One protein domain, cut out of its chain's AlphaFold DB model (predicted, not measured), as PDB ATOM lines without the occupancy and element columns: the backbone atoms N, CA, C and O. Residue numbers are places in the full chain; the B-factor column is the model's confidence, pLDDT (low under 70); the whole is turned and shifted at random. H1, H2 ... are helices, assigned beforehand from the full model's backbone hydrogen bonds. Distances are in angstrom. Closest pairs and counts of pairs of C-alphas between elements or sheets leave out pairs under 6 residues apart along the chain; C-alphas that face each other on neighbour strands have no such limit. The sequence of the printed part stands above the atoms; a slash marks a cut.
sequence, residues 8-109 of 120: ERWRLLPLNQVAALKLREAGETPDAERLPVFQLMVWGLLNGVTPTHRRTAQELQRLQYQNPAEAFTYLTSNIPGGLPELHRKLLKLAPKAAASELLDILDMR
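What this domain is: This is residues 8 to 109 of the 120 residues of an uncharacterized protein of Malonomonas rubra DSM 5091 (UniProt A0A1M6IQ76). Two helices, H3 and H7, cross at a wide angle in the core of a rounded, all-helix body. H2 and H6 run side by side over one side of this crossed pair, and H4 and H5 lie on the other side, where they meet the last part of H7; the short H1 sits at the rim beside H5. The printed part has 102 residues with seven named helices, H1 to H7 in chain order, and no named strand. It is compact, with a radius of gyration of the C-alphas of 12.1 A, and spans 28 by 28 by 27 A.

How they stand to each other: The longest helix and hub is H7, residues 95 to 109, which touches four other helices. It stands about perpendicular, at 78 degrees, to H3, residues 36 to 46, and touches it; the closest C-alphas, of Met 41 and Ala 99, are 4.8 A apart. With residues 95 to 98 alone H7 touches H2, residues 14 to 25, at a steep tilt of 39 degrees, opposite ways, closest at Lys 22 and Pro 95, C-alphas 5.0 A apart. H2 touches H3 at a steep tilt of 42 degrees, the same way, with the C-alphas of Ala 19 and Val 37 closest at 5.0 A. H6, residues 82 to 92, touches H2 at a shallow tilt of 18 degrees, the same way, closest at the C-alphas of Leu 15 and His 87, 5.8 A. H2, H6 and H7 form a bundle, a group of helices side by side, though H6 and H7 are close but not clearly touching. H4, residues 56 to 64, forms a helical hairpin with H3, opposite ways at 34.9 degrees, a shallow tilt only just short of steep; the C-alphas of Phe 38 and Gln 64 are closest, at 6.5 A. H5, residues 68 to 76, touches residues 105 to 109 of H7 alone, about perpendicular at 86 degrees, with the C-alphas of Leu 75 and Leu 106 closest at 6.3 A. H1, residues 8 to 11, only just touches H5, with 3 pairs of C-alphas within 8 A, the closest those of Trp 10 and Pro 68 at 6.9 A. Every O i to N i+4 pair is within hydrogen-bond range in H2, H3, H4, H5 and H7, and 6 of 7 are in H6; H1 is too short for such a pair.

Where its parts are: H7 is 21.2 A long from C-alpha 95 at (-40.909, -2.218, 15.694) to C-alpha 109 at (-53.668, -5.789, 32.185). H2 measures 16.5 A, H6 16.4 A, H3 15.1 A, H4 12.2 A, H5 11.9 A and H1 5.3 A. H1 begins at C-alpha 8, (-44.422, -24.112, 18.759).

The domain as a whole: The C-alphas farthest apart are those of Arg 9 and Arg 54, at 31.1 A. The printed part has no cut and no long link. The mean pLDDT of the printed part is 93.2, and no printed residue is under 70.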
ATOM      1  N   GLU A   8     -44.303 -24.032  20.220       84.44
ATOM      2  CA  GLU A   8     -44.422 -24.112  18.759       84.44
ATOM      3  C   GLU A   8     -45.826 -23.753  18.264       84.44
ATOM      4  O   GLU A   8     -45.992 -22.811  17.486       84.44
ATOM      5  N   ARG A   9     -46.860 -24.392  18.823       89.00
ATOM      6  CA  ARG A   9     -48.261 -24.093  18.483       89.00
ATOM      7  C   ARG A   9     -48.662 -22.642  18.768       89.00
ATOM      8  O   ARG A   9     -49.443 -22.053  18.028       89.00
ATOM      9  N   TRP A  10     -48.121 -22.044  19.830       91.19
ATOM     10  CA  TRP A  10     -48.465 -20.683  20.248       91.19
ATOM     11  C   TRP A  10     -47.758 -19.634  19.393       91.19
ATOM     12  O   TRP A  10     -48.318 -18.569  19.134       91.19
ATOM     13  N   ARG A  11     -46.554 -19.936  18.897       91.75
ATOM     14  CA  ARG A  11     -45.815 -19.078  17.958       91.75
ATOM     15  C   ARG A  11     -46.544 -18.900  16.627       91.75
ATOM     16  O   ARG A  11     -46.373 -17.866  15.991       91.75
ATOM     17  N   LEU A  12     -47.362 -19.876  16.230       92.25
ATOM     18  CA  LEU A  12     -48.166 -19.817  15.008       92.25
ATOM     19  C   LEU A  12     -49.394 -18.907  15.130       92.25
ATOM     20  O   LEU A  12     -50.031 -18.614  14.122       92.25
ATOM     21  N   LEU A  13     -49.728 -18.432  16.334       93.12
ATOM     22  CA  LEU A  13     -50.848 -17.515  16.502       93.12
ATOM     23  C   LEU A  13     -50.569 -16.168  15.820       93.12
ATOM     24  O   LEU A  13     -49.442 -15.669  15.911       93.12
ATOM     25  N   PRO A  14     -51.586 -15.520  15.217       94.06
ATOM     26  CA  PRO A  14     -51.380 -14.326  14.394       94.06
ATOM     27  C   PRO A  14     -50.604 -13.206  15.098       94.06
ATOM     28  O   PRO A  14     -49.690 -12.621  14.524       94.06
ATOM     29  N   LEU A  15     -50.900 -12.951  16.376       95.50
ATOM     30  CA  LEU A  15     -50.202 -11.929  17.160       95.50
ATOM     31  C   LEU A  15     -48.699 -12.230  17.314       95.50
ATOM     32  O   LEU A  15     -47.871 -11.329  17.195       95.50
ATOM     33  N   ASN A  16     -48.340 -13.497  17.534       96.50
ATOM     34  CA  ASN A  16     -46.944 -13.921  17.645       96.50
ATOM     35  C   ASN A  16     -46.228 -13.900  16.291       96.50
ATOM     36  O   ASN A  16     -45.048 -13.561  16.241       96.50
ATOM     37  N   GLN A  17     -46.927 -14.188  15.193       96.56
ATOM     38  CA  GLN A  17     -46.362 -14.050  13.850       96.56
ATOM     39  C   GLN A  17     -46.024 -12.590  13.529       96.56
ATOM     40  O   GLN A  17     -44.941 -12.311  13.015       96.56
ATOM     41  N   VAL A  18     -46.895 -11.647  13.896       97.19
ATOM     42  CA  VAL A  18     -46.608 -10.214  13.723       97.19
ATOM     43  C   VAL A  18     -45.478  -9.752  14.618       97.19
ATOM     44  O   VAL A  18     -44.583  -9.063  14.143       97.19
ATOM     45  N   ALA A  19     -45.456 -10.160  15.884       97.56
ATOM     46  CA  ALA A  19     -44.340  -9.824  16.757       97.56
ATOM     47  C   ALA A  19     -43.005 -10.396  16.239       97.56
ATOM     48  O   ALA A  19     -41.992  -9.703  16.262       97.56
ATOM     49  N   ALA A  20     -43.008 -11.616  15.689       97.69
ATOM     50  CA  ALA A  20     -41.836 -12.204  15.039       97.69
ATOM     51  C   ALA A  20     -41.403 -11.419  13.793       97.69
ATOM     52  O   ALA A  20     -40.208 -11.230  13.580       97.69
ATOM     53  N   LEU A  21     -42.355 -10.939  12.986       97.75
ATOM     54  CA  LEU A  21     -42.070 -10.055  11.857       97.75
ATOM     55  C   LEU A  21     -41.414  -8.753  12.333       97.75
ATOM     56  O   LEU A  21     -40.385  -8.365  11.791       97.75
ATOM     57  N   LYS A  22     -41.950  -8.119  13.383       98.44
ATOM     58  CA  LYS A  22     -41.399  -6.874  13.940       98.44
ATOM     59  C   LYS A  22     -40.011  -7.040  14.544       98.44
ATOM     60  O   LYS A  22     -39.175  -6.162  14.365       98.44
ATOM     61  N   LEU A  23     -39.736  -8.169  15.195       98.00
ATOM     62  CA  LEU A  23     -38.383  -8.511  15.639       98.00
ATOM     63  C   LEU A  23     -37.417  -8.605  14.453       98.00
ATOM     64  O   LEU A  23     -36.360  -7.988  14.480       98.00
ATOM     65  N   ARG A  24     -37.810  -9.285  13.372       98.06
ATOM     66  CA  ARG A  24     -36.977  -9.387  12.163       98.06
ATOM     67  C   ARG A  24     -36.763  -8.038  11.477       98.06
ATOM     68  O   ARG A  24     -35.651  -7.759  11.046       98.06
ATOM     69  N   GLU A  25     -37.791  -7.190  11.406       97.88
ATOM     70  CA  GLU A  25     -37.668  -5.802  10.925       97.88
ATOM     71  C   GLU A  25     -36.671  -4.989  11.770       97.88
ATOM     72  O   GLU A  25     -35.987  -4.116  11.243       97.88
ATOM     73  N   ALA A  26     -36.564  -5.288  13.068       96.69
ATOM     74  CA  ALA A  26     -35.588  -4.696  13.980       96.69
ATOM     75  C   ALA A  26     -34.187  -5.340  13.916       96.69
ATOM     76  O   ALA A  26     -33.304  -4.930  14.665       96.69
ATOM     77  N   GLY A  27     -33.970  -6.329  13.043       97.31
ATOM     78  CA  GLY A  27     -32.703  -7.057  12.927       97.31
ATOM     79  C   GLY A  27     -32.518  -8.189  13.945       97.31
ATOM     80  O   GLY A  27     -31.444  -8.784  13.998       97.31
ATOM     81  N   GLU A  28     -33.549  -8.522  14.720       97.38
ATOM     82  CA  GLU A  28     -33.517  -9.592  15.718       97.38
ATOM     83  C   GLU A  28     -33.996 -10.931  15.144       97.38
ATOM     84  O   GLU A  28     -34.915 -11.004  14.321       97.38
ATOM     85  N   THR A  29     -33.422 -12.027  15.642       95.44
ATOM     86  CA  THR A  29     -33.882 -13.387  15.324       95.44
ATOM     87  C   THR A  29     -34.728 -13.930  16.479       95.44
ATOM     88  O   THR A  29     -34.190 -14.115  17.568       95.44
ATOM     89  N   PRO A  30     -36.034 -14.216  16.281       93.38
ATOM     90  CA  PRO A  30     -36.898 -14.668  17.371       93.38
ATOM     91  C   PRO A  30     -36.476 -16.030  17.947       93.38
ATOM     92  O   PRO A  30     -36.602 -17.057  17.272       93.38
ATOM     93  N   ASP A  31     -36.082 -16.047  19.219       92.31
ATOM     94  CA  ASP A  31     -35.720 -17.236  20.002       92.31
ATOM     95  C   ASP A  31     -36.878 -18.241  20.023       92.31
ATOM     96  O   ASP A  31     -38.011 -17.852  20.308       92.31
ATOM     97  N   ALA A  32     -36.618 -19.512  19.706       89.81
ATOM     98  CA  ALA A  32     -37.603 -20.592  19.639       89.81
ATOM     99  C   ALA A  32     -38.225 -20.964  20.997       89.81
ATOM    100  O   ALA A  32     -39.342 -21.488  21.025       89.81
ATOM    101  N   GLU A  33     -37.544 -20.668  22.103       90.44
ATOM    102  CA  GLU A  33     -37.945 -21.069  23.459       90.44
ATOM    103  C   GLU A  33     -38.857 -20.049  24.151       90.44
ATOM    104  O   GLU A  33     -39.270 -20.239  25.291       90.44
ATOM    105  N   ARG A  34     -39.191 -18.947  23.470       91.69
ATOM    106  CA  ARG A  34     -40.042 -17.881  24.010       91.69
ATOM    107  C   ARG A  34     -41.096 -17.463  23.000       91.69
ATOM    108  O   ARG A  34     -40.916 -17.603  21.788       91.69
ATOM    109  N   LEU A  35     -42.194 -16.871  23.469       95.38
ATOM    110  CA  LEU A  35     -43.178 -16.287  22.555       95.38
ATOM    111  C   LEU A  35     -42.670 -14.956  21.974       95.38
ATOM    112  O   LEU A  35     -42.230 -14.096  22.742       95.38
ATOM    113  N   PRO A  36     -42.764 -14.747  20.646       97.00
ATOM    114  CA  PRO A  36     -42.307 -13.521  19.997       97.00
ATOM    115  C   PRO A  36     -42.920 -12.241  20.567       97.00
ATOM    116  O   PRO A  36     -42.242 -11.222  20.626       97.00
ATOM    117  N   VAL A  37     -44.177 -12.278  21.026       97.31
ATOM    118  CA  VAL A  37     -44.830 -11.099  21.616       97.31
ATOM    119  C   VAL A  37     -44.087 -10.585  22.857       97.31
ATOM    120  O   VAL A  37     -43.891  -9.380  22.996       97.31
ATOM    121  N   PHE A  38     -43.592 -11.482  23.716       97.25
ATOM    122  CA  PHE A  38     -42.806 -11.108  24.895       97.25
ATOM    123  C   PHE A  38     -41.389 -10.691  24.524       97.25
ATOM    124  O   PHE A  38     -40.875  -9.724  25.078       97.25
ATOM    125  N   GLN A  39     -40.781 -11.366  23.550       97.31
ATOM    126  CA  GLN A  39     -39.467 -10.981  23.035       97.31
ATOM    127  C   GLN A  39     -39.479  -9.560  22.456       97.31
ATOM    128  O   GLN A  39     -38.579  -8.780  22.751       97.31
ATOM    129  N   LEU A  40     -40.524  -9.188  21.706       98.31
ATOM    130  CA  LEU A  40     -40.669  -7.838  21.158       98.31
ATOM    131  C   LEU A  40     -40.785  -6.780  22.263       98.31
ATOM    132  O   LEU A  40     -40.164  -5.725  22.168       98.31
ATOM    133  N   MET A  41     -41.538  -7.066  23.329       97.94
ATOM    134  CA  MET A  41     -41.628  -6.171  24.487       97.94
ATOM    135  C   MET A  41     -40.272  -6.007  25.188       97.94
ATOM    136  O   MET A  41     -39.878  -4.881  25.485       97.94
ATOM    137  N   VAL A  42     -39.533  -7.103  25.413       97.19
ATOM    138  CA  VAL A  42     -38.190  -7.059  26.027       97.19
ATOM    139  C   VAL A  42     -37.244  -6.233  25.173       97.19
ATOM    140  O   VAL A  42     -36.559  -5.354  25.689       97.19
ATOM    141  N   TRP A  43     -37.237  -6.485  23.865       97.88
ATOM    142  CA  TRP A  43     -36.450  -5.707  22.922       97.88
ATOM    143  C   TRP A  43     -36.809  -4.216  22.997       97.88
ATOM    144  O   TRP A  43     -35.912  -3.377  23.040       97.88
ATOM    145  N   GLY A  44     -38.097  -3.873  23.106       97.44
ATOM    146  CA  GLY A  44     -38.550  -2.497  23.314       97.44
ATOM    147  C   GLY A  44     -37.948  -1.855  24.563       97.44
ATOM    148  O   GLY A  44     -37.401  -0.756  24.471       97.44
ATOM    149  N   LEU A  45     -37.989  -2.550  25.705       95.94
ATOM    150  CA  LEU A  45     -37.390  -2.073  26.959       95.94
ATOM    151  C   LEU A  45     -35.883  -1.817  26.806       95.94
ATOM    152  O   LEU A  45     -35.393  -0.760  27.200       95.94
ATOM    153  N   LEU A  46     -35.156  -2.750  26.183       96.12
ATOM    154  CA  LEU A  46     -33.717  -2.618  25.929       96.12
ATOM    155  C   LEU A  46     -33.389  -1.458  24.975       96.12
ATOM    156  O   LEU A  46     -32.335  -0.843  25.093       96.12
ATOM    157  N   ASN A  47     -34.314  -1.115  24.077       96.25
ATOM    158  CA  ASN A  47     -34.181  -0.016  23.118       96.25
ATOM    159  C   ASN A  47     -34.832   1.293  23.601       96.25
ATOM    160  O   ASN A  47     -35.140   2.187  22.800       96.25
ATOM    161  N   GLY A  48     -35.040   1.433  24.912       94.75
ATOM    162  CA  GLY A  48     -35.459   2.679  25.550       94.75
ATOM    163  C   GLY A  48     -36.951   2.991  25.436       94.75
ATOM    164  O   GLY A  48     -37.326   4.160  25.499       94.75
ATOM    165  N   VAL A  49     -37.807   1.987  25.229       95.75
ATOM    166  CA  VAL A  49     -39.242   2.130  25.505       95.75
ATOM    167  C   VAL A  49     -39.438   2.054  27.014       95.75
ATOM    168  O   VAL A  49     -39.080   1.066  27.649       95.75
ATOM    169  N   THR A  50     -39.987   3.111  27.598       91.94
ATOM    170  CA  THR A  50     -40.256   3.172  29.034       91.94
ATOM    171  C   THR A  50     -41.666   2.660  29.314       91.94
ATOM    172  O   THR A  50     -42.609   3.245  28.784       91.94
ATOM    173  N   PRO A  51     -41.839   1.611  30.135       87.81
ATOM    174  CA  PRO A  51     -43.167   1.168  30.528       87.81
ATOM    175  C   PRO A  51     -43.813   2.210  31.440       87.81
ATOM    176  O   PRO A  51     -43.121   2.930  32.169       87.81
ATOM    177  N   THR A  52     -45.142   2.251  31.450       83.31
ATOM    178  CA  THR A  52     -45.891   3.152  32.331       83.31
ATOM    179  C   THR A  52     -45.696   2.755  33.793       83.31
ATOM    180  O   THR A  52     -45.575   3.621  34.661       83.31
ATOM    181  N   HIS A  53     -45.616   1.449  34.083       82.69
ATOM    182  CA  HIS A  53     -45.414   0.944  35.443       82.69
ATOM    183  C   HIS A  53     -44.050   0.303  35.661       82.69
ATOM    184  O   HIS A  53     -43.562  -0.503  34.869       82.69
ATOM    185  N   ARG A  54     -43.472   0.554  36.845       79.00
ATOM    186  CA  ARG A  54     -42.206  -0.070  37.279       79.00
ATOM    187  C   ARG A  54     -42.260  -1.602  37.311       79.00
ATOM    188  O   ARG A  54     -41.226  -2.246  37.164       79.00
ATOM    189  N   ARG A  55     -43.442  -2.193  37.518       85.19
ATOM    190  CA  ARG A  55     -43.621  -3.653  37.604       85.19
ATOM    191  C   ARG A  55     -43.711  -4.346  36.252       85.19
ATOM    192  O   ARG A  55     -43.565  -5.558  36.201       85.19
ATOM    193  N   THR A  56     -43.891  -3.611  35.166       90.00
ATOM    194  CA  THR A  56     -44.124  -4.190  33.836       90.00
ATOM    195  C   THR A  56     -42.926  -4.977  33.345       90.00
ATOM    196  O   THR A  56     -43.091  -6.067  32.812       90.00
ATOM    197  N   ALA A  57     -41.712  -4.505  33.632       90.81
ATOM    198  CA  ALA A  57     -40.498  -5.265  33.352       90.81
ATOM    199  C   ALA A  57     -40.417  -6.569  34.172       90.81
ATOM    200  O   ALA A  57     -40.054  -7.611  33.631       90.81
ATOM    201  N   GLN A  58     -40.796  -6.530  35.457       90.94
ATOM    202  CA  GLN A  58     -40.799  -7.710  36.336       90.94
ATOM    203  C   GLN A  58     -41.844  -8.734  35.887       90.94
ATOM    204  O   GLN A  58     -41.566  -9.929  35.817       90.94
ATOM    205  N   GLU A  59     -43.035  -8.260  35.538       92.00
ATOM    206  CA  GLU A  59     -44.115  -9.105  35.051       92.00
ATOM    207  C   GLU A  59     -43.774  -9.715  33.691       92.00
ATOM    208  O   GLU A  59     -43.937 -10.913  33.486       92.00
ATOM    209  N   LEU A  60     -43.213  -8.923  32.777       94.19
ATOM    210  CA  LEU A  60     -42.734  -9.417  31.492       94.19
ATOM    211  C   LEU A  60     -41.638 -10.476  31.659       94.19
ATOM    212  O   LEU A  60     -41.596 -11.448  30.902       94.19
ATOM    213  N   GLN A  61     -40.748 -10.313  32.640       92.12
ATOM    214  CA  GLN A  61     -39.761 -11.333  32.978       92.12
ATOM    215  C   GLN A  61     -40.449 -12.608  33.476       92.12
ATOM    216  O   GLN A  61     -40.137 -13.685  32.981       92.12
ATOM    217  N   ARG A  62     -41.426 -12.501  34.387       92.31
ATOM    218  CA  ARG A  62     -42.211 -13.642  34.885       92.31
ATOM    219  C   ARG A  62     -42.901 -14.395  33.743       92.31
ATOM    220  O   ARG A  62     -42.747 -15.608  33.639       92.31
ATOM    221  N   LEU A  63     -43.613 -13.682  32.867       92.44
ATOM    222  CA  LEU A  63     -44.402 -14.253  31.769       92.44
ATOM    223  C   LEU A  63     -43.554 -15.010  30.736       92.44
ATOM    224  O   LEU A  63     -44.039 -15.970  30.143       92.44
ATOM    225  N   GLN A  64     -42.289 -14.627  30.536       90.75
ATOM    226  CA  GLN A  64     -41.388 -15.325  29.607       90.75
ATOM    227  C   GLN A  64     -41.051 -16.758  30.024       90.75
ATOM    228  O   GLN A  64     -40.752 -17.572  29.156       90.75
ATOM    229  N   TYR A  65     -41.097 -17.058  31.322       87.56
ATOM    230  CA  TYR A  65     -40.755 -18.376  31.868       87.56
ATOM    231  C   TYR A  65     -41.987 -19.178  32.303       87.56
ATOM    232  O   TYR A  65     -41.860 -20.264  32.865       87.56
ATOM    233  N   GLN A  66     -43.187 -18.645  32.068       87.56
ATOM    234  CA  GLN A  66     -44.435 -19.340  32.351       87.56
ATOM    235  C   GLN A  66     -44.853 -20.269  31.222       87.56
ATOM    236  O   GLN A  66     -44.303 -20.251  30.121       87.56
ATOM    237  N   ASN A  67     -45.880 -21.073  31.503       90.69
ATOM    238  CA  ASN A  67     -46.542 -21.844  30.471       90.69
ATOM    239  C   ASN A  67     -47.003 -20.892  29.345       90.69
ATOM    240  O   ASN A  67     -47.735 -19.936  29.622       90.69
ATOM    241  N   PRO A  68     -46.622 -21.139  28.077       90.62
ATOM    242  CA  PRO A  68     -46.933 -20.230  26.976       90.62
ATOM    243  C   PRO A  68     -48.434 -20.014  26.779       90.62
ATOM    244  O   PRO A  68     -48.840 -18.927  26.375       90.62
ATOM    245  N   ALA A  69     -49.256 -21.020  27.089       90.50
ATOM    246  CA  ALA A  69     -50.706 -20.909  27.013       90.50
ATOM    247  C   ALA A  69     -51.242 -19.878  28.007       90.50
ATOM    248  O   ALA A  69     -52.011 -18.990  27.640       90.50
ATOM    249  N   GLU A  70     -50.811 -19.986  29.261       91.81
ATOM    250  CA  GLU A  70     -51.249 -19.109  30.344       91.81
ATOM    251  C   GLU A  70     -50.736 -17.690  30.131       91.81
ATOM    252  O   GLU A  70     -51.514 -16.744  30.219       91.81
ATOM    253  N   ALA A  71     -49.461 -17.540  29.768       92.50
ATOM    254  CA  ALA A  71     -48.858 -16.238  29.535       92.50
ATOM    255  C   ALA A  71     -49.533 -15.509  28.362       92.50
ATOM    256  O   ALA A  71     -49.905 -14.338  28.476       92.50
ATOM    257  N   PHE A  72     -49.755 -16.204  27.240       93.62
ATOM    258  CA  PHE A  72     -50.447 -15.625  26.091       93.62
ATOM    259  C   PHE A  72     -51.897 -15.265  26.428       93.62
ATOM    260  O   PHE A  72     -52.353 -14.168  26.107       93.62
ATOM    261  N   THR A  73     -52.617 -16.154  27.114       92.50
ATOM    262  CA  THR A  73     -53.998 -15.896  27.546       92.50
ATOM    263  C   THR A  73     -54.061 -14.701  28.493       92.50
ATOM    264  O   THR A  73     -54.930 -13.845  28.339       92.50
ATOM    265  N   TYR A  74     -53.117 -14.586  29.429       91.62
ATOM    266  CA  TYR A  74     -53.036 -13.466  30.364       91.62
ATOM    267  C   TYR A  74     -52.902 -12.122  29.645       91.62
ATOM    268  O   TYR A  74     -53.656 -11.193  29.946       91.62
ATOM    269  N   LEU A  75     -51.984 -12.033  28.676       92.12
ATOM    270  CA  LEU A  75     -51.771 -10.823  27.879       92.12
ATOM    271  C   LEU A  75     -52.998 -10.481  27.025       92.12
ATOM    272  O   LEU A  75     -53.336  -9.313  26.862       92.12
ATOM    273  N   THR A  76     -53.653 -11.501  26.465       91.75
ATOM    274  CA  THR A  76     -54.673 -11.314  25.424       91.75
ATOM    275  C   THR A  76     -56.111 -11.241  25.929       91.75
ATOM    276  O   THR A  76     -57.012 -10.853  25.185       91.75
ATOM    277  N   SER A  77     -56.334 -11.557  27.202       88.50
ATOM    278  CA  SER A  77     -57.649 -11.458  27.830       88.50
ATOM    279  C   SER A  77     -58.118 -10.002  27.900       88.50
ATOM    280  O   SER A  77     -57.417  -9.136  28.418       88.50
ATOM    281  N   ASN A  78     -59.341  -9.734  27.440       81.94
ATOM    282  CA  ASN A  78     -60.005  -8.425  27.522       81.94
ATOM    283  C   ASN A  78     -59.218  -7.255  26.891       81.94
ATOM    284  O   ASN A  78     -59.243  -6.145  27.419       81.94
ATOM    285  N   ILE A  79     -58.521  -7.481  25.770       86.94
ATOM    286  CA  ILE A  79     -57.919  -6.386  24.990       86.94
ATOM    287  C   ILE A  79     -59.037  -5.490  24.410       86.94
ATOM    288  O   ILE A  79     -59.913  -6.014  23.712       86.94
ATOM    289  N   PRO A  80     -59.009  -4.160  24.624       79.88
ATOM    290  CA  PRO A  80     -59.924  -3.218  23.979       79.88
ATOM    291  C   PRO A  80     -59.862  -3.330  22.450       79.88
ATOM    292  O   PRO A  80     -58.777  -3.374  21.878       79.88
ATOM    293  N   GLY A  81     -61.016  -3.425  21.784       84.56
ATOM    294  CA  GLY A  81     -61.090  -3.645  20.326       84.56
ATOM    295  C   GLY A  81     -60.760  -5.078  19.869       84.56
ATOM    296  O   GLY A  81     -61.028  -5.468  18.732       84.56
ATOM    297  N   GLY A  82     -60.247  -5.915  20.775       91.31
ATOM    298  CA  GLY A  82     -59.961  -7.323  20.539       91.31
ATOM    299  C   GLY A  82     -58.692  -7.597  19.723       91.31
ATOM    300  O   GLY A  82     -58.030  -6.716  19.172       91.31
ATOM    301  N   LEU A  83     -58.353  -8.884  19.628       91.50
ATOM    302  CA  LEU A  83     -57.141  -9.355  18.951       91.50
ATOM    303  C   LEU A  83     -57.033  -8.968  17.463       91.50
ATOM    304  O   LEU A  83     -55.935  -8.600  17.042       91.50
ATOM    305  N   PRO A  84     -58.104  -9.017  16.641       92.06
ATOM    306  CA  PRO A  84     -57.999  -8.652  15.226       92.06
ATOM    307  C   PRO A  84     -57.667  -7.174  14.997       92.06
ATOM    308  O   PRO A  84     -56.994  -6.827  14.024       92.06
ATOM    309  N   GLU A  85     -58.148  -6.282  15.862       92.75
ATOM    310  CA  GLU A  85     -57.813  -4.861  15.790       92.75
ATOM    311  C   GLU A  85     -56.362  -4.618  16.192       92.75
ATOM    312  O   GLU A  85     -55.622  -4.004  15.422       92.75
ATOM    313  N   LEU A  86     -55.929  -5.197  17.317       93.88
ATOM    314  CA  LEU A  86     -54.535  -5.133  17.749       93.88
ATOM    315  C   LEU A  86     -53.585  -5.643  16.662       93.88
ATOM    316  O   LEU A  86     -52.612  -4.977  16.324       93.88
ATOM    317  N   HIS A  87     -53.889  -6.792  16.060       93.75
ATOM    318  CA  HIS A  87     -53.097  -7.356  14.972       93.75
ATOM    319  C   HIS A  87     -52.947  -6.350  13.813       93.75
ATOM    320  O   HIS A  87     -51.828  -6.023  13.409       93.75
ATOM    321  N   ARG A  88     -54.057  -5.790  13.313       94.06
ATOM    322  CA  ARG A  88     -54.030  -4.785  12.235       94.06
ATOM    323  C   ARG A  88     -53.263  -3.522  12.625       94.06
ATOM    324  O   ARG A  88     -52.603  -2.936  11.766       94.06
ATOM    325  N   LYS A  89     -53.357  -3.098  13.888       95.25
ATOM    326  CA  LYS A  89     -52.617  -1.952  14.425       95.25
ATOM    327  C   LYS A  89     -51.115  -2.227  14.401       95.25
ATOM    328  O   LYS A  89     -50.382  -1.471  13.769       95.25
ATOM    329  N   LEU A  90     -50.667  -3.339  14.987       96.31
ATOM    330  CA  LEU A  90     -49.246  -3.692  15.077       96.31
ATOM    331  C   LEU A  90     -48.577  -3.842  13.708       96.31
ATOM    332  O   LEU A  90     -47.436  -3.418  13.557       96.31
ATOM    333  N   LEU A  91     -49.269  -4.378  12.695       95.88
ATOM    334  CA  LEU A  91     -48.713  -4.497  11.337       95.88
ATOM    335  C   LEU A  91     -48.255  -3.151  10.757       95.88
ATOM    336  O   LEU A  91     -47.237  -3.098  10.069       95.88
ATOM    337  N   LYS A  92     -48.984  -2.074  11.060       96.88
ATOM    338  CA  LYS A  92     -48.726  -0.720  10.547       96.88
ATOM    339  C   LYS A  92     -47.664   0.040  11.342       96.88
ATOM    340  O   LYS A  92     -47.222   1.095  10.900       96.88
ATOM    341  N   LEU A  93     -47.288  -0.455  12.519       97.56
ATOM    342  CA  LEU A  93     -46.339   0.212  13.402       97.56
ATOM    343  C   LEU A  93     -44.900  -0.195  13.081       97.56
ATOM    344  O   LEU A  93     -44.620  -1.334  12.705       97.56
ATOM    345  N   ALA A  94     -43.972   0.738  13.292       97.81
ATOM    346  CA  ALA A  94     -42.550   0.419  13.365       97.81
ATOM    347  C   ALA A  94     -42.267  -0.472  14.596       97.81
ATOM    348  O   ALA A  94     -43.014  -0.389  15.577       97.81
ATOM    349  N   PRO A  95     -41.180  -1.267  14.612       98.19
ATOM    350  CA  PRO A  95     -40.909  -2.218  15.694       98.19
ATOM    351  C   PRO A  95     -40.953  -1.612  17.103       98.19
ATOM    352  O   PRO A  95     -41.609  -2.154  17.989       98.19
ATOM    353  N   LYS A  96     -40.336  -0.439  17.306       97.81
ATOM    354  CA  LYS A  96     -40.323   0.252  18.609       97.81
ATOM    355  C   LYS A  96     -41.717   0.695  19.061       97.81
ATOM    356  O   LYS A  96     -42.052   0.550  20.232       97.81
ATOM    357  N   ALA A  97     -42.544   1.174  18.134       97.50
ATOM    358  CA  ALA A  97     -43.924   1.552  18.430       97.50
ATOM    359  C   ALA A  97     -44.808   0.321  18.699       97.50
ATOM    360  O   ALA A  97     -45.638   0.352  19.599       97.50
ATOM    361  N   ALA A  98     -44.592  -0.783  17.976       97.88
ATOM    362  CA  ALA A  98     -45.273  -2.050  18.235       97.88
ATOM    363  C   ALA A  98     -44.919  -2.621  19.620       97.88
ATOM    364  O   ALA A  98     -45.798  -3.103  20.328       97.88
ATOM    365  N   ALA A  99     -43.649  -2.530  20.027       97.81
ATOM    366  CA  ALA A  99     -43.221  -2.918  21.367       97.81
ATOM    367  C   ALA A  99     -43.865  -2.039  22.452       97.81
ATOM    368  O   ALA A  99     -44.344  -2.571  23.449       97.81
ATOM    369  N   SER A 100     -43.923  -0.720  22.231       96.88
ATOM    370  CA  SER A 100     -44.611   0.221  23.127       96.88
ATOM    371  C   SER A 100     -46.082  -0.135  23.308       96.88
ATOM    372  O   SER A 100     -46.532  -0.278  24.435       96.88
ATOM    373  N   GLU A 101     -46.804  -0.380  22.216       96.25
ATOM    374  CA  GLU A 101     -48.221  -0.747  22.267       96.25
ATOM    375  C   GLU A 101     -48.465  -2.033  23.076       96.25
ATOM    376  O   GLU A 101     -49.406  -2.124  23.862       96.25
ATOM    377  N   LEU A 102     -47.610  -3.046  22.902       96.25
ATOM    378  CA  LEU A 102     -47.708  -4.293  23.663       96.25
ATOM    379  C   LEU A 102     -47.412  -4.090  25.156       96.25
ATOM    380  O   LEU A 102     -48.064  -4.717  25.993       96.25
ATOM    381  N   LEU A 103     -46.455  -3.219  25.488       95.88
ATOM    382  CA  LEU A 103     -46.152  -2.844  26.870       95.88
ATOM    383  C   LEU A 103     -47.317  -2.074  27.509       95.88
ATOM    384  O   LEU A 103     -47.667  -2.381  28.644       95.88
ATOM    385  N   ASP A 104     -47.974  -1.175  26.773       93.81
ATOM    386  CA  ASP A 104     -49.162  -0.449  27.246       93.81
ATOM    387  C   ASP A 104     -50.338  -1.398  27.526       93.81
ATOM    388  O   ASP A 104     -51.060  -1.256  28.519       93.81
ATOM    389  N   ILE A 105     -50.513  -2.426  26.688       93.69
ATOM    390  CA  ILE A 105     -51.493  -3.489  26.942       93.69
ATOM    391  C   ILE A 105     -51.142  -4.240  28.224       93.69
ATOM    392  O   ILE A 105     -52.024  -4.455  29.055       93.69
ATOM    393  N   LEU A 106     -49.877  -4.620  28.418       93.50
ATOM    394  CA  LEU A 106     -49.445  -5.290  29.644       93.50
ATOM    395  C   LEU A 106     -49.650  -4.397  30.881       93.50
ATOM    396  O   LEU A 106     -50.153  -4.874  31.898       93.50
ATOM    397  N   ASP A 107     -49.348  -3.103  30.781       91.25
ATOM    398  CA  ASP A 107     -49.597  -2.100  31.821       91.25
ATOM    399  C   ASP A 107     -51.084  -2.026  32.198       91.25
ATOM    400  O   ASP A 107     -51.449  -1.999  33.377       91.25
ATOM    401  N   MET A 108     -51.965  -2.009  31.197       89.25
ATOM    402  CA  MET A 108     -53.412  -2.011  31.403       89.25
ATOM    403  C   MET A 108     -53.892  -3.329  32.027       89.25
ATOM    404  O   MET A 108     -54.726  -3.305  32.933       89.25
ATOM    405  N   ARG A 109     -53.356  -4.477  31.593       88.69
ATOM    406  CA  ARG A 109     -53.668  -5.789  32.185       88.69
ATOM    407  C   ARG A 109     -53.271  -5.845  33.656       88.69
ATOM    408  O   ARG A 109     -54.074  -6.281  34.473       88.69
TER     409      ARG A 109